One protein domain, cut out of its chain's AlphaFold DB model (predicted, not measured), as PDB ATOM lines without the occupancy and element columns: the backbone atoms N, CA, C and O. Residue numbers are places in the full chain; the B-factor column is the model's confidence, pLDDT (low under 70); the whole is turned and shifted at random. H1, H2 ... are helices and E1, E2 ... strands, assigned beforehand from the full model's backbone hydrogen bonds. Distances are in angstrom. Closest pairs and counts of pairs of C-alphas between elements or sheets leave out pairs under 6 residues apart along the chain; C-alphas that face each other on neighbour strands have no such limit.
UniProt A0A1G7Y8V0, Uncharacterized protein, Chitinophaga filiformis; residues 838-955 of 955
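AT A GLANCE: This is residues 838 to 955 of the 955 residues of an uncharacterized protein of Chitinophaga filiformis (UniProt A0A1G7Y8V0). A strongly twisted sheet of five strands is the core, with the short helix H2 laid across one face near the E4 edge and H1 beside that edge. H3 sits beyond H1, off the sheet, while H4 only grazes the sheet and a long winding stretch after it leads back to E5 at the other edge. The printed part has 118 residues, with four named helices and five named strands in the order H1 H2 E1 E2 E3 E4 H3 H4 E5; under half of the residues, 55, are in named elements, and the class is mixed, helices and strands. The sheet's order is E4 E3 E2 E1 E5, antiparallel throughout. The whole is compact, with a radius of gyration of the C-alphas of 13.0 A, and spans 37 by 27 by 25 A.

HOW THE PARTS SIT: Begin with E1, residues 870 to 874, E2, 879 to 884, E3, 887 to 892, and E4, 900 to 906: they form a meander, each strand the antiparallel neighbour of the one before, in three hairpins. Look for N 872 and O 881 at 2.9 A between E1 and E2, N 889 and O 882 at 2.9 A between E2 and E3, and N 888 and O 905 at 2.9 A between E3 and E4. E5, residues 951 to 954, pairs with E1, with N 873 and O 951 at 2.8 A. H2, residues 858 to 866, is on the sheet at a height of 8.6 A and runs across the strands, at 72 degrees to E4 on the local plane; its closest C-alphas to E3 are Val 861 and Val 889, 6.5 A. H1, residues 850 to 854, stands at the sheet's level, with the C-alphas of Gly 850 and Thr 903 the closest to E4, 4.4 A. H3, residues 912 to 919, is not on the sheet; it only just touches H1, with 3 pairs of C-alphas within 8 A, the closest those of His 854 and Gly 912, 5.4 A. H4, residues 932 to 936, only grazes the sheet and is apart from H2. In the four helices every O i to N i+4 pair is within hydrogen-bond range.

IN THESE COORDINATES: Find C-alpha 900 at (84.411, -49.209, 15.249); from there E4 runs 18.6 A to C-alpha 906. E3 is 17.2 A long, E2 16.6 A, E1 13.3 A and E5 9.4 A, ending at C-alpha 954 at (89.014, -42.664, -1.482). H2 starts at C-alpha 858 at (73.632, -41.607, 14.745) and is 12.1 A long; H3 is 10.6 A.

THE WHOLE: The C-alphas of Thr 838 and Gly 920 are the two farthest apart, 39.1 A. The printed part has no cut and ends at 955, the chain's last residue. The links from H3 to H4 and from H4 to E5 are long. No printed residue is under 70 in pLDDT.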
ATOM      1  N   THR A 838      73.807 -51.305   3.905       87.06
ATOM      2  CA  THR A 838      72.890 -52.459   3.863       87.06
ATOM      3  C   THR A 838      72.192 -52.730   5.193       87.06
ATOM      4  O   THR A 838      71.008 -53.063   5.206       87.06
ATOM      5  N   GLN A 839      72.898 -52.591   6.318       87.81
ATOM      6  CA  GLN A 839      72.378 -52.933   7.645       87.81
ATOM      7  C   GLN A 839      71.835 -51.726   8.417       87.81
ATOM      8  O   GLN A 839      71.111 -51.908   9.400       87.81
ATOM      9  N   GLY A 840      72.194 -50.500   8.020       86.38
ATOM     10  CA  GLY A 840      71.780 -49.270   8.700       86.38
ATOM     11  C   GLY A 840      72.288 -49.165  10.142       86.38
ATOM     12  O   GLY A 840      71.645 -48.539  10.982       86.38
ATOM     13  N   LYS A 841      73.403 -49.829  10.469       88.19
ATOM     14  CA  LYS A 841      74.004 -49.859  11.811       88.19
ATOM     15  C   LYS A 841      75.518 -49.739  11.715       88.19
ATOM     16  O   LYS A 841      76.107 -50.133  10.719       88.19
ATOM     17  N   PHE A 842      76.134 -49.207  12.768       93.00
ATOM     18  CA  PHE A 842      77.584 -49.148  12.935       93.00
ATOM     19  C   PHE A 842      77.953 -49.477  14.382       93.00
ATOM     20  O   PHE A 842      77.150 -49.287  15.300       93.00
ATOM     21  N   ASN A 843      79.182 -49.938  14.595       93.19
ATOM     22  CA  ASN A 843      79.686 -50.256  15.926       93.19
ATOM     23  C   ASN A 843      80.339 -49.028  16.567       93.19
ATOM     24  O   ASN A 843      81.169 -48.356  15.951       93.19
ATOM     25  N   LYS A 844      79.991 -48.737  17.823       94.50
ATOM     26  CA  LYS A 844      80.621 -47.685  18.634       94.50
ATOM     27  C   LYS A 844      81.803 -48.279  19.403       94.50
ATOM     28  O   LYS A 844      81.671 -49.322  20.039       94.50
ATOM     29  N   ALA A 845      82.962 -47.627  19.359       91.31
ATOM     30  CA  ALA A 845      84.102 -48.000  20.192       91.31
ATOM     31  C   ALA A 845      83.786 -47.763  21.682       91.31
ATOM     32  O   ALA A 845      82.934 -46.944  22.025       91.31
ATOM     33  N   SER A 846      84.507 -48.424  22.593       88.56
ATOM     34  CA  SER A 846      84.310 -48.246  24.045       88.56
ATOM     35  C   SER A 846      84.561 -46.813  24.527       88.56
ATOM     36  O   SER A 846      84.062 -46.405  25.571       88.56
ATOM     37  N   ASN A 847      85.327 -46.041  23.758       88.75
ATOM     38  CA  ASN A 847      85.604 -44.627  23.967       88.75
ATOM     39  C   ASN A 847      84.827 -43.716  22.999       88.75
ATOM     40  O   ASN A 847      85.262 -42.584  22.759       88.75
ATOM     41  N   TYR A 848      83.720 -44.197  22.423       92.31
ATOM     42  CA  TYR A 848      82.875 -43.391  21.550       92.31
ATOM     43  C   TYR A 848      82.300 -42.186  22.294       92.31
ATOM     44  O   TYR A 848      81.766 -42.318  23.392       92.31
ATOM     45  N   HIS A 849      82.420 -41.008  21.687       89.56
ATOM     46  CA  HIS A 849      81.958 -39.753  22.285       89.56
ATOM     47  C   HIS A 849      81.334 -38.776  21.275       89.56
ATOM     48  O   HIS A 849      81.178 -37.593  21.575       89.56
ATOM     49  N   GLY A 850      80.954 -39.248  20.082       88.56
ATOM     50  CA  GLY A 850      80.299 -38.400  19.076       88.56
ATOM     51  C   GLY A 850      78.934 -37.869  19.535       88.56
ATOM     52  O   GLY A 850      78.627 -36.696  19.345       88.56
ATOM     53  N   ASP A 851      78.139 -38.693  20.217       89.31
ATOM     54  CA  ASP A 851      76.811 -38.323  20.728       89.31
ATOM     55  C   ASP A 851      76.875 -37.513  22.033       89.31
ATOM     56  O   ASP A 851      76.167 -36.522  22.195       89.31
ATOM     57  N   SER A 852      77.746 -37.907  22.957       86.50
ATOM     58  CA  SER A 852      77.836 -37.325  24.299       86.50
ATOM     59  C   SER A 852      78.633 -36.020  24.351       86.50
ATOM     60  O   SER A 852      78.227 -35.104  25.063       86.50
ATOM     61  N   MET A 853      79.734 -35.896  23.595       85.50
ATOM     62  CA  MET A 853      80.569 -34.681  23.592       85.50
ATOM     63  C   MET A 853      80.266 -33.738  22.426       85.50
ATOM     64  O   MET A 853      80.373 -32.525  22.591       85.50
ATOM     65  N   HIS A 854      79.880 -34.277  21.267       88.06
ATOM     66  CA  HIS A 854      79.655 -33.485  20.051       88.06
ATOM     67  C   HIS A 854      78.186 -33.416  19.625       88.06
ATOM     68  O   HIS A 854      77.875 -32.742  18.644       88.06
ATOM     69  N   LYS A 855      77.271 -34.063  20.366       90.88
ATOM     70  CA  LYS A 855      75.825 -34.110  20.073       90.88
ATOM     71  C   LYS A 855      75.510 -34.559  18.641       90.88
ATOM     72  O   LYS A 855      74.465 -34.207  18.096       90.88
ATOM     73  N   MET A 856      76.408 -35.340  18.040       93.62
ATOM     74  CA  MET A 856      76.229 -35.879  16.701       93.62
ATOM     75  C   MET A 856      75.210 -37.015  16.750       93.62
ATOM     76  O   MET A 856      75.348 -37.948  17.542       93.62
ATOM     77  N   LYS A 857      74.179 -36.935  15.908       94.06
ATOM     78  CA  LYS A 857      73.148 -37.969  15.828       94.06
ATOM     79  C   LYS A 857      73.632 -39.163  15.003       94.06
ATOM     80  O   LYS A 857      74.345 -38.997  14.014       94.06
ATOM     81  N   ASP A 858      73.205 -40.361  15.390       94.06
ATOM     82  CA  ASP A 858      73.632 -41.607  14.745       94.06
ATOM     83  C   ASP A 858      73.208 -41.694  13.261       94.06
ATOM     84  O   ASP A 858      73.940 -42.277  12.466       94.06
ATOM     85  N   ASP A 859      72.094 -41.074  12.851       93.31
ATOM     86  CA  ASP A 859      71.656 -41.000  11.444       93.31
ATOM     87  C   ASP A 859      72.622 -40.178  10.573       93.31
ATOM     88  O   ASP A 859      72.914 -40.545   9.432       93.31
ATOM     89  N   VAL A 860      73.182 -39.100  11.129       94.06
ATOM     90  CA  VAL A 860      74.228 -38.305  10.473       94.06
ATOM     91  C   VAL A 860      75.511 -39.128  10.340       94.06
ATOM     92  O   VAL A 860      76.081 -39.190   9.253       94.06
ATOM     93  N   VAL A 861      75.924 -39.834  11.399       95.75
ATOM     94  CA  VAL A 861      77.098 -40.730  11.372       95.75
ATOM     95  C   VAL A 861      76.942 -41.818  10.305       95.75
ATOM     96  O   VAL A 861      77.854 -42.035   9.508       95.75
ATOM     97  N   GLN A 862      75.772 -42.457  10.228       95.25
ATOM     98  CA  GLN A 862      75.467 -43.463   9.206       95.25
ATOM     99  C   GLN A 862      75.552 -42.893   7.790       95.25
ATOM    100  O   GLN A 862      76.123 -43.528   6.902       95.25
ATOM    101  N   LYS A 863      75.020 -41.686   7.568       94.00
ATOM    102  CA  LYS A 863      75.049 -41.023   6.258       94.00
ATOM    103  C   LYS A 863      76.471 -40.666   5.818       94.00
ATOM    104  O   LYS A 863      76.762 -40.740   4.624       94.00
ATOM    105  N   ILE A 864      77.338 -40.284   6.759       96.06
ATOM    106  CA  ILE A 864      78.753 -40.003   6.484       96.06
ATOM    107  C   ILE A 864      79.481 -41.294   6.089       96.06
ATOM    108  O   ILE A 864      80.195 -41.293   5.092       96.06
ATOM    109  N   ILE A 865      79.283 -42.398   6.823       96.06
ATOM    110  CA  ILE A 865      79.984 -43.663   6.536       96.06
ATOM    111  C   ILE A 865      79.475 -44.317   5.249       96.06
ATOM    112  O   ILE A 865      80.286 -44.765   4.456       96.06
ATOM    113  N   SER A 866      78.160 -44.388   5.025       94.38
ATOM    114  CA  SER A 866      77.572 -45.118   3.883       94.38
ATOM    115  C   SER A 866      77.768 -44.439   2.525       94.38
ATOM    116  O   SER A 866      77.620 -45.084   1.490       94.38
ATOM    117  N   ASN A 867      78.061 -43.136   2.506       94.81
ATOM    118  CA  ASN A 867      78.250 -42.375   1.273       94.81
ATOM    119  C   ASN A 867      79.151 -41.142   1.515       94.81
ATOM    120  O   ASN A 867      78.645 -40.018   1.509       94.81
ATOM    121  N   PRO A 868      80.445 -41.315   1.813       96.25
ATOM    122  CA  PRO A 868      81.350 -40.202   2.091       96.25
ATOM    123  C   PRO A 868      81.695 -39.416   0.817       96.25
ATOM    124  O   PRO A 868      81.745 -39.980  -0.270       96.25
ATOM    125  N   ASP A 869      82.015 -38.131   0.977       95.94
ATOM    126  CA  ASP A 869      82.621 -37.310  -0.081       95.94
ATOM    127  C   ASP A 869      84.111 -37.620  -0.262       95.94
ATOM    128  O   ASP A 869      84.687 -37.270  -1.282       95.94
ATOM    129  N   ALA A 870      84.760 -38.159   0.775       96.12
ATOM    130  CA  ALA A 870      86.166 -38.545   0.774       96.12
ATOM    131  C   ALA A 870      86.487 -39.431   1.984       96.12
ATOM    132  O   ALA A 870      85.898 -39.274   3.058       96.12
ATOM    133  N   ILE A 871      87.495 -40.298   1.849       96.31
ATOM    134  CA  ILE A 871      88.040 -41.074   2.974       96.31
ATOM    135  C   ILE A 871      89.546 -40.866   3.060       96.31
ATOM    136  O   ILE A 871      90.253 -40.922   2.049       96.31
ATOM    137  N   TYR A 872      90.044 -40.670   4.277       95.56
ATOM    138  CA  TYR A 872      91.456 -40.453   4.572       95.56
ATOM    139  C   TYR A 872      91.961 -41.472   5.584       95.56
ATOM    140  O   TYR A 872      91.221 -41.913   6.459       95.56
ATOM    141  N   GLU A 873      93.247 -41.791   5.512       93.00
ATOM    142  CA  GLU A 873      93.954 -42.542   6.543       93.00
ATOM    143  C   GLU A 873      94.890 -41.624   7.336       93.00
ATOM    144  O   GLU A 873      95.600 -40.795   6.769       93.00
ATOM    145  N   THR A 874      94.918 -41.766   8.659       90.25
ATOM    146  CA  THR A 874      95.814 -41.007   9.549       90.25
ATOM    147  C   THR A 874      96.520 -41.943  10.531       90.25
ATOM    148  O   THR A 874      96.223 -43.137  10.601       90.25
ATOM    149  N   ARG A 875      97.489 -41.412  11.289       82.62
ATOM    150  CA  ARG A 875      98.294 -42.151  12.279       82.62
ATOM    151  C   ARG A 875      98.943 -43.409  11.695       82.62
ATOM    152  O   ARG A 875      98.826 -44.492  12.247       82.62
ATOM    153  N   ASN A 876      99.641 -43.257  10.571       78.81
ATOM    154  CA  ASN A 876     100.253 -44.373   9.840       78.81
ATOM    155  C   ASN A 876      99.248 -45.474   9.436       78.81
ATOM    156  O   ASN A 876      99.626 -46.637   9.419       78.81
ATOM    157  N   GLY A 877      97.994 -45.126   9.133       80.75
ATOM    158  CA  GLY A 877      96.983 -46.089   8.689       80.75
ATOM    159  C   GLY A 877      96.208 -46.767   9.818       80.75
ATOM    160  O   GLY A 877      95.416 -47.658   9.548       80.75
ATOM    161  N   GLU A 878      96.392 -46.362  11.078       86.06
ATOM    162  CA  GLU A 878      95.638 -46.926  12.207       86.06
ATOM    163  C   GLU A 878      94.180 -46.453  12.256       86.06
ATOM    164  O   GLU A 878      93.348 -47.112  12.880       86.06
ATOM    165  N   ARG A 879      93.860 -45.318  11.619       91.69
ATOM    166  CA  ARG A 879      92.521 -44.717  11.641       91.69
ATOM    167  C   ARG A 879      92.064 -44.259  10.272       91.69
ATOM    168  O   ARG A 879      92.863 -43.725   9.500       91.69
ATOM    169  N   LEU A 880      90.761 -44.384  10.050       94.88
ATOM    170  CA  LEU A 880      90.059 -43.841   8.895       94.88
ATOM    171  C   LEU A 880      89.259 -42.603   9.293       94.88
ATOM    172  O   LEU A 880      88.687 -42.552  10.382       94.88
ATOM    173  N   ILE A 881      89.219 -41.615   8.406       96.19
ATOM    174  CA  ILE A 881      88.397 -40.412   8.527       96.19
ATOM    175  C   ILE A 881      87.481 -40.372   7.312       96.19
ATOM    176  O   ILE A 881      87.965 -40.243   6.191       96.19
ATOM    177  N   TYR A 882      86.179 -40.478   7.537       97.00
ATOM    178  CA  TYR A 882      85.150 -40.314   6.514       97.00
ATOM    179  C   TYR A 882      84.682 -38.871   6.574       97.00
ATOM    180  O   TYR A 882      84.305 -38.413   7.650       97.00
ATOM    181  N   LEU A 883      84.736 -38.158   5.456       97.00
ATOM    182  CA  LEU A 883      84.282 -36.776   5.333       97.00
ATOM    183  C   LEU A 883      82.992 -36.751   4.523       97.00
ATOM    184  O   LEU A 883      82.937 -37.359   3.458       97.00
ATOM    185  N   LYS A 884      81.988 -36.011   4.991       96.25
ATOM    186  CA  LYS A 884      80.811 -35.676   4.191       96.25
ATOM    187  C   LYS A 884      80.235 -34.334   4.606       96.25
ATOM    188  O   LYS A 884      80.000 -34.109   5.788       96.25
ATOM    189  N   ASP A 885      79.974 -33.454   3.646       94.25
ATOM    190  CA  ASP A 885      79.273 -32.186   3.844       94.25
ATOM    191  C   ASP A 885      79.905 -31.265   4.917       94.25
ATOM    192  O   ASP A 885      79.249 -30.350   5.397       94.25
ATOM    193  N   GLY A 886      81.173 -31.431   5.301       93.31
ATOM    194  CA  GLY A 886      81.794 -30.668   6.398       93.31
ATOM    195  C   GLY A 886      81.683 -31.317   7.785       93.31
ATOM    196  O   GLY A 886      82.068 -30.700   8.780       93.31
ATOM    197  N   ASP A 887      81.186 -32.550   7.849       96.00
ATOM    198  CA  ASP A 887      81.196 -33.427   9.016       96.00
ATOM    199  C   ASP A 887      82.160 -34.596   8.812       96.00
ATOM    200  O   ASP A 887      82.341 -35.076   7.690       96.00
ATOM    201  N   ILE A 888      82.772 -35.074   9.897       96.31
ATOM    202  CA  ILE A 888      83.647 -36.244   9.860       96.31
ATOM    203  C   ILE A 888      83.220 -37.347  10.819       96.31
ATOM    204  O   ILE A 888      82.674 -37.096  11.894       96.31
ATOM    205  N   VAL A 889      83.575 -38.576  10.450       96.69
ATOM    206  CA  VAL A 889      83.558 -39.753  11.319       96.69
ATOM    207  C   VAL A 889      84.965 -40.336  11.376       96.69
ATOM    208  O   VAL A 889      85.567 -40.618  10.343       96.69
ATOM    209  N   VAL A 890      85.490 -40.529  12.588       94.50
ATOM    210  CA  VAL A 890      86.802 -41.148  12.814       94.50
ATOM    211  C   VAL A 890      86.608 -42.575  13.311       94.50
ATOM    212  O   VAL A 890      85.940 -42.799  14.322       94.50
ATOM    213  N   MET A 891      87.226 -43.533  12.627       94.00
ATOM    214  CA  MET A 891      87.068 -44.968  12.877       94.00
ATOM    215  C   MET A 891      88.416 -45.649  13.104       94.00
ATOM    216  O   MET A 891      89.437 -45.226  12.557       94.00
ATOM    217  N   GLU A 892      88.416 -46.720  13.896       91.75
ATOM    218  CA  GLU A 892      89.571 -47.613  14.015       91.75
ATOM    219  C   GLU A 892      89.713 -48.453  12.735       91.75
ATOM    220  O   GLU A 892      88.752 -49.060  12.255       91.75
ATOM    221  N   ALA A 893      90.923 -48.495  12.176       85.19
ATOM    222  CA  ALA A 893      91.221 -49.203  10.928       85.19
ATOM    223  C   ALA A 893      91.949 -50.542  11.151       85.19
ATOM    224  O   ALA A 893      92.089 -51.345  10.232       85.19
ATOM    225  N   THR A 894      92.413 -50.800  12.379       78.56
ATOM    226  CA  THR A 894      93.278 -51.946  12.708       78.56
ATOM    227  C   THR A 894      92.781 -52.735  13.924       78.56
ATOM    228  O   THR A 894      92.006 -52.234  14.740       78.56
ATOM    229  N   LYS A 895      93.291 -53.969  14.076       75.94
ATOM    230  CA  LYS A 895      93.070 -54.877  15.224       75.94
ATOM    231  C   LYS A 895      91.607 -55.324  15.389       75.94
ATOM    232  O   LYS A 895      90.802 -55.209  14.473       75.94
ATOM    233  N   SER A 896      91.270 -55.856  16.565       77.94
ATOM    234  CA  SER A 896      89.929 -56.336  16.927       77.94
ATOM    235  C   SER A 896      88.857 -55.241  16.995       77.94
ATOM    236  O   SER A 896      87.683 -55.561  17.136       77.94
ATOM    237  N   ALA A 897      89.245 -53.965  16.909       82.94
ATOM    238  CA  ALA A 897      88.332 -52.824  16.892       82.94
ATOM    239  C   ALA A 897      88.114 -52.243  15.482       82.94
ATOM    240  O   ALA A 897      87.464 -51.207  15.361       82.94
ATOM    241  N   ARG A 898      88.662 -52.875  14.431       86.56
ATOM    242  CA  ARG A 898      88.485 -52.449  13.033       86.56
ATOM    243  C   ARG A 898      86.998 -52.237  12.725       86.56
ATOM    244  O   ARG A 898      86.185 -53.109  12.998       86.56
ATOM    245  N   GLY A 899      86.669 -51.077  12.156       85.69
ATOM    246  CA  GLY A 899      85.292 -50.708  11.816       85.69
ATOM    247  C   GLY A 899      84.510 -50.034  12.948       85.69
ATOM    248  O   GLY A 899      83.397 -49.568  12.721       85.69
ATOM    249  N   ASN A 900      85.077 -49.908  14.153       94.06
ATOM    250  CA  ASN A 900      84.411 -49.209  15.249       94.06
ATOM    251  C   ASN A 900      84.604 -47.693  15.140       94.06
ATOM    252  O   ASN A 900      85.718 -47.192  14.965       94.06
ATOM    253  N   VAL A 901      83.514 -46.951  15.314       95.00
ATOM    254  CA  VAL A 901      83.511 -45.489  15.336       95.00
ATOM    255  C   VAL A 901      84.015 -44.987  16.686       95.00
ATOM    256  O   VAL A 901      83.492 -45.357  17.735       95.00
ATOM    257  N   ILE A 902      85.016 -44.108  16.660       92.75
ATOM    258  CA  ILE A 902      85.626 -43.491  17.847       92.75
ATOM    259  C   ILE A 902      84.946 -42.161  18.166       92.75
ATOM    260  O   ILE A 902      84.732 -41.819  19.325       92.75
ATOM    261  N   THR A 903      84.652 -41.364  17.143       92.94
ATOM    262  CA  THR A 903      84.024 -40.052  17.308       92.94
ATOM    263  C   THR A 903      83.453 -39.566  15.984       92.94
ATOM    264  O   THR A 903      83.835 -40.057  14.918       92.94
ATOM    265  N   ALA A 904      82.553 -38.596  16.065       93.81
ATOM    266  CA  ALA A 904      82.007 -37.881  14.927       93.81
ATOM    267  C   ALA A 904      81.726 -36.432  15.332       93.81
ATOM    268  O   ALA A 904      81.218 -36.193  16.428       93.81
ATOM    269  N   TYR A 905      82.091 -35.477  14.480       89.75
ATOM    270  CA  TYR A 905      81.898 -34.043  14.720       89.75
ATOM    271  C   TYR A 905      82.089 -33.238  13.434       89.75
ATOM    272  O   TYR A 905      82.619 -33.737  12.443       89.75
ATOM    273  N   GLY A 906      81.653 -31.984  13.466       90.38
ATOM    274  CA  GLY A 906      81.655 -31.063  12.335       90.38
ATOM    275  C   GLY A 906      80.475 -30.105  12.438       90.38
ATOM    276  O   GLY A 906      79.921 -29.930  13.528       90.38
ATOM    277  N   LYS A 907      80.077 -29.504  11.314       92.69
ATOM    278  CA  LYS A 907      79.002 -28.499  11.254       92.69
ATOM    279  C   LYS A 907      77.651 -28.957  11.826       92.69
ATOM    280  O   LYS A 907      76.857 -28.118  12.240       92.69
ATOM    281  N   SER A 908      77.375 -30.260  11.819       91.88
ATOM    282  CA  SER A 908      76.109 -30.845  12.278       91.88
ATOM    283  C   SER A 908      76.095 -31.150  13.782       91.88
ATOM    284  O   SER A 908      75.055 -31.535  14.314       91.88
ATOM    285  N   GLY A 909      77.232 -30.984  14.468       89.81
ATOM    286  CA  GLY A 909      77.377 -31.153  15.914       89.81
ATOM    287  C   GLY A 909      77.753 -29.855  16.635       89.81
ATOM    288  O   GLY A 909      77.665 -28.757  16.086       89.81
ATOM    289  N   VAL A 910      78.197 -29.986  17.885       90.25
ATOM    290  CA  VAL A 910      78.764 -28.887  18.689       90.25
ATOM    291  C   VAL A 910      80.284 -29.025  18.830       90.25
ATOM    292  O   VAL A 910      80.835 -30.124  18.697       90.25
ATOM    293  N   LYS A 911      80.978 -27.918  19.127       83.69
ATOM    294  CA  LYS A 911      82.447 -27.881  19.272       83.69
ATOM    295  C   LYS A 911      82.971 -28.853  20.334       83.69
ATOM    296  O   LYS A 911      84.038 -29.443  20.151       83.69
ATOM    297  N   GLY A 912      82.232 -29.033  21.429       84.81
ATOM    298  CA  GLY A 912      82.699 -29.761  22.607       84.81
ATOM    299  C   GLY A 912      83.872 -29.052  23.300       84.81
ATOM    300  O   GLY A 912      84.380 -28.033  22.831       84.81
ATOM    301  N   GLU A 913      84.329 -29.589  24.433       82.50
ATOM    302  CA  GLU A 913      85.406 -28.972  25.229       82.50
ATOM    303  C   GLU A 913      86.727 -28.859  24.453       82.50
ATOM    304  O   GLU A 913      87.427 -27.850  24.539       82.50
ATOM    305  N   SER A 914      87.061 -29.875  23.653       74.06
ATOM    306  CA  SER A 914      88.283 -29.901  22.842       74.06
ATOM    307  C   SER A 914      88.248 -28.893  21.692       74.06
ATOM    308  O   SER A 914      89.251 -28.228  21.438       74.06
ATOM    309  N   GLY A 915      87.107 -28.749  21.011       74.12
ATOM    310  CA  GLY A 915      86.933 -27.770  19.938       74.12
ATOM    311  C   GLY A 915      86.941 -26.337  20.464       74.12
ATOM    312  O   GLY A 915      87.609 -25.486  19.885       74.12
ATOM    313  N   ALA A 916      86.287 -26.084  21.602       82.00
ATOM    314  CA  ALA A 916      86.312 -24.780  22.264       82.00
ATOM    315  C   ALA A 916      87.729 -24.389  22.712       82.00
ATOM    316  O   ALA A 916      88.150 -23.250  22.517       82.00
ATOM    317  N   ALA A 917      88.499 -25.340  23.250       79.25
ATOM    318  CA  ALA A 917      89.885 -25.101  23.643       79.25
ATOM    319  C   ALA A 917      90.821 -24.848  22.445       79.25
ATOM    320  O   ALA A 917      91.738 -24.037  22.553       79.25
ATOM    321  N   ALA A 918      90.615 -25.538  21.317       72.75
ATOM    322  CA  ALA A 918      91.498 -25.451  20.150       72.75
ATOM    323  C   ALA A 918      91.168 -24.288  19.200       72.75
ATOM    324  O   ALA A 918      92.076 -23.741  18.577       72.75
ATOM    325  N   LEU A 919      89.888 -23.930  19.071       77.00
ATOM    326  CA  LEU A 919      89.385 -22.969  18.079       77.00
ATOM    327  C   LEU A 919      88.751 -21.721  18.721       77.00
ATOM    328  O   LEU A 919      88.363 -20.794  18.015       77.00
ATOM    329  N   GLY A 920      88.642 -21.680  20.053       78.38
ATOM    330  CA  GLY A 920      87.925 -20.636  20.786       78.38
ATOM    331  C   GLY A 920      86.397 -20.805  20.747       78.38
ATOM    332  O   GLY A 920      85.840 -21.542  19.924       78.38
ATOM    333  N   GLY A 921      85.707 -20.100  21.650       86.00
ATOM    334  CA  GLY A 921      84.248 -20.171  21.831       86.00
ATOM    335  C   GLY A 921      83.819 -21.032  23.025       86.00
ATOM    336  O   GLY A 921      84.634 -21.359  23.890       86.00
ATOM    337  N   LYS A 922      82.528 -21.368  23.096       87.12
ATOM    338  CA  LYS A 922      81.934 -22.258  24.108       87.12
ATOM    339  C   LYS A 922      81.783 -23.680  23.564       87.12
ATOM    340  O   LYS A 922      81.666 -23.887  22.359       87.12
ATOM    341  N   ALA A 923      81.762 -24.674  24.451       85.69
ATOM    342  CA  ALA A 923      81.637 -26.083  24.066       85.69
ATOM    343  C   ALA A 923      80.295 -26.398  23.376       85.69
ATOM    344  O   ALA A 923      80.207 -27.340  22.590       85.69
ATOM    345  N   GLU A 924      79.262 -25.601  23.651       88.06
ATOM    346  CA  GLU A 924      77.921 -25.733  23.083       88.06
ATOM    347  C   GLU A 924      77.751 -25.015  21.739       88.06
ATOM    348  O   GLU A 924      76.708 -25.185  21.105       88.06
ATOM    349  N   ASP A 925      78.740 -24.225  21.309       88.00
ATOM    350  CA  ASP A 925      78.698 -23.543  20.017       88.00
ATOM    351  C   ASP A 925      78.655 -24.569  18.876       88.00
ATOM    352  O   ASP A 925      79.182 -25.683  18.994       88.00
ATOM    353  N   ALA A 926      78.048 -24.183  17.751       86.44
ATOM    354  CA  ALA A 926      78.008 -25.015  16.554       86.44
ATOM    355  C   ALA A 926      79.429 -25.397  16.112       86.44
ATOM    356  O   ALA A 926      80.346 -24.567  16.121       86.44
ATOM    357  N   GLY A 927      79.608 -26.666  15.741       84.75
ATOM    358  CA  GLY A 927      80.870 -27.152  15.207       84.75
ATOM    359  C   GLY A 927      81.228 -26.447  13.899       84.75
ATOM    360  O   GLY A 927      80.364 -26.012  13.138       84.75
ATOM    361  N   GLU A 928      82.524 -26.314  13.635       87.00
ATOM    362  CA  GLU A 928      83.008 -25.759  12.370       87.00
ATOM    363  C   GLU A 928      83.052 -26.846  11.292       87.00
ATOM    364  O   GLU A 928      83.269 -28.026  11.583       87.00
ATOM    365  N   ALA A 929      82.836 -26.447  10.037       91.62
ATOM    366  CA  ALA A 929      82.912 -27.364   8.909       91.62
ATOM    367  C   ALA A 929      84.354 -27.857   8.713       91.62
ATOM    368  O   ALA A 929      85.286 -27.062   8.585       91.62
ATOM    369  N   VAL A 930      84.532 -29.174   8.649       93.19
ATOM    370  CA  VAL A 930      85.831 -29.800   8.384       93.19
ATOM    371  C   VAL A 930      86.049 -29.909   6.873       93.19
ATOM    372  O   VAL A 930      85.192 -30.410   6.154       93.19
ATOM    373  N   THR A 931      87.198 -29.454   6.375       93.88
ATOM    374  CA  THR A 931      87.548 -29.490   4.944       93.88
ATOM    375  C   THR A 931      88.684 -30.477   4.665       93.88
ATOM    376  O   THR A 931      89.423 -30.852   5.575       93.88
ATOM    377  N   ASP A 932      88.863 -30.858   3.394       92.50
ATOM    378  CA  ASP A 932      90.001 -31.675   2.928       92.50
ATOM    379  C   ASP A 932      91.347 -31.094   3.404       92.50
ATOM    380  O   ASP A 932      92.180 -31.813   3.956       92.50
ATOM    381  N   LEU A 933      91.509 -29.768   3.326       92.50
ATOM    382  CA  LEU A 933      92.718 -29.074   3.776       92.50
ATOM    383  C   LEU A 933      92.951 -29.213   5.290       92.50
ATOM    384  O   LEU A 933      94.067 -29.482   5.725       92.50
ATOM    385  N   ILE A 934      91.899 -29.090   6.108       92.69
ATOM    386  CA  ILE A 934      92.005 -29.257   7.570       92.69
ATOM    387  C   ILE A 934      92.463 -30.681   7.920       92.69
ATOM    388  O   ILE A 934      93.246 -30.876   8.855       92.69
ATOM    389  N   ILE A 935      91.999 -31.674   7.158       93.44
ATOM    390  CA  ILE A 935      92.341 -33.084   7.349       93.44
ATOM    391  C   ILE A 935      93.780 -33.376   6.897       93.44
ATOM    392  O   ILE A 935      94.550 -34.005   7.630       93.44
ATOM    393  N   THR A 936      94.170 -32.895   5.719       92.81
ATOM    394  CA  THR A 936      95.495 -33.144   5.131       92.81
ATOM    395  C   THR A 936      96.614 -32.355   5.811       92.81
ATOM    396  O   THR A 936      97.742 -32.837   5.858       92.81
ATOM    397  N   GLU A 937      96.324 -31.212   6.436       92.38
ATOM    398  CA  GLU A 937      97.295 -30.444   7.232       92.38
ATOM    399  C   GLU A 937      97.350 -30.866   8.710       92.38
ATOM    400  O   GLU A 937      98.178 -30.359   9.469       92.38
ATOM    401  N   GLY A 938      96.489 -31.796   9.140       90.19
ATOM    402  CA  GLY A 938      96.457 -32.270  10.525       90.19
ATOM    403  C   GLY A 938      96.006 -31.200  11.517       90.19
ATOM    404  O   GLY A 938      96.574 -31.073  12.600       90.19
ATOM    405  N   LYS A 939      95.004 -30.401  11.136       89.06
ATOM    406  CA  LYS A 939      94.440 -29.298  11.937       89.06
ATOM    407  C   LYS A 939      93.112 -29.654  12.601       89.06
ATOM    408  O   LYS A 939      92.416 -28.794  13.129       89.06
ATOM    409  N   ILE A 940      92.759 -30.931  12.597       86.69
ATOM    410  CA  ILE A 940      91.552 -31.434  13.241       86.69
ATOM    411  C   ILE A 940      91.772 -31.498  14.773       86.69
ATOM    412  O   ILE A 940      92.678 -32.215  15.201       86.69
ATOM    413  N   PRO A 941      90.975 -30.821  15.624       80.94
ATOM    414  CA  PRO A 941      91.167 -30.838  17.079       80.94
ATOM    415  C   PRO A 941      91.035 -32.236  17.701       80.94
ATOM    416  O   PRO A 941      90.196 -33.033  17.288       80.94
ATOM    417  N   ALA A 942      91.833 -32.523  18.729       78.19
ATOM    418  CA  ALA A 942      91.774 -33.748  19.523       78.19
ATOM    419  C   ALA A 942      91.954 -33.442  21.023       78.19
ATOM    420  O   ALA A 942      92.385 -32.360  21.406       78.19
ATOM    421  N   LYS A 943      91.696 -34.422  21.904       71.56
ATOM    422  CA  LYS A 943      91.846 -34.275  23.373       71.56
ATOM    423  C   LYS A 943      93.229 -33.756  23.817       71.56
ATOM    424  O   LYS A 943      93.353 -33.180  24.892       71.56
ATOM    425  N   LYS A 944      94.276 -33.996  23.019       72.81
ATOM    426  CA  LYS A 944      95.638 -33.480  23.219       72.81
ATOM    427  C   LYS A 944      96.201 -33.014  21.869       72.81
ATOM    428  O   LYS A 944      96.755 -33.832  21.140       72.81
ATOM    429  N   GLY A 945      96.042 -31.732  21.541       80.81
ATOM    430  CA  GLY A 945      96.528 -31.146  20.285       80.81
ATOM    431  C   GLY A 945      95.622 -31.454  19.090       80.81
ATOM    432  O   GLY A 945      94.402 -31.397  19.213       80.81
ATOM    433  N   PHE A 946      96.213 -31.795  17.943       84.38
ATOM    434  CA  PHE A 946      95.489 -32.075  16.699       84.38
ATOM    435  C   PHE A 946      95.697 -33.523  16.225       84.38
ATOM    436  O   PHE A 946      96.694 -34.172  16.563       84.38
ATOM    437  N   ILE A 947      94.751 -34.059  15.451       86.44
ATOM    438  CA  ILE A 947      94.940 -35.319  14.721       86.44
ATOM    439  C   ILE A 947      96.039 -35.093  13.670       86.44
ATOM    440  O   ILE A 947      95.974 -34.092  12.961       86.44
ATOM    441  N   PRO A 948      97.031 -35.996  13.536       89.50
ATOM    442  CA  PRO A 948      98.083 -35.849  12.535       89.50
ATOM    443  C   PRO A 948      97.541 -35.735  11.100       89.50
ATOM    444  O   PRO A 948      96.474 -36.292  10.822       89.50
ATOM    445  N   PRO A 949      98.310 -35.110  10.186       92.06
ATOM    446  CA  PRO A 949      98.024 -35.085   8.752       92.06
ATOM    447  C   PRO A 949      97.555 -36.438   8.217       92.06
ATOM    448  O   PRO A 949      98.149 -37.475   8.535       92.06
ATOM    449  N   ALA A 950      96.488 -36.428   7.422       93.06
ATOM    450  CA  ALA A 950      95.911 -37.631   6.836       93.06
ATOM    451  C   ALA A 950      96.105 -37.673   5.314       93.06
ATOM    452  O   ALA A 950      96.147 -36.642   4.644       93.06
ATOM    453  N   LYS A 951      96.199 -38.880   4.755       91.56
ATOM    454  CA  LYS A 951      96.329 -39.125   3.315       91.56
ATOM    455  C   LYS A 951      94.983 -39.558   2.749       91.56
ATOM    456  O   LYS A 951      94.383 -40.495   3.264       91.56
ATOM    457  N   LYS A 952      94.524 -38.918   1.673       93.56
ATOM    458  CA  LYS A 952      93.290 -39.303   0.977       93.56
ATOM    459  C   LYS A 952      93.458 -40.676   0.310       93.56
ATOM    460  O   LYS A 952      94.430 -40.898  -0.414       93.56
ATOM    461  N   ILE A 953      92.531 -41.598   0.568       90.31
ATOM    462  CA  ILE A 953      92.549 -42.979   0.049       90.31
ATOM    463  C   ILE A 953      91.308 -43.342  -0.780       90.31
ATOM    464  O   ILE A 953      91.369 -44.319  -1.529       90.31
ATOM    465  N   TYR A 954      90.234 -42.555  -0.678       88.56
ATOM    466  CA  TYR A 954      89.014 -42.664  -1.482       88.56
ATOM    467  C   TYR A 954      88.571 -41.256  -1.929       88.56
ATOM    468  O   TYR A 954      88.637 -40.343  -1.093       88.56
ATOM    469  N   PRO A 955      88.232 -41.069  -3.224       75.88
ATOM    470  CA  PRO A 955      87.901 -39.775  -3.812       75.88
ATOM    471  C   PRO A 955      86.671 -39.129  -3.199       75.88
ATOM    472  O   PRO A 955      85.732 -39.876  -2.853       75.88
TER     473      PRO A 955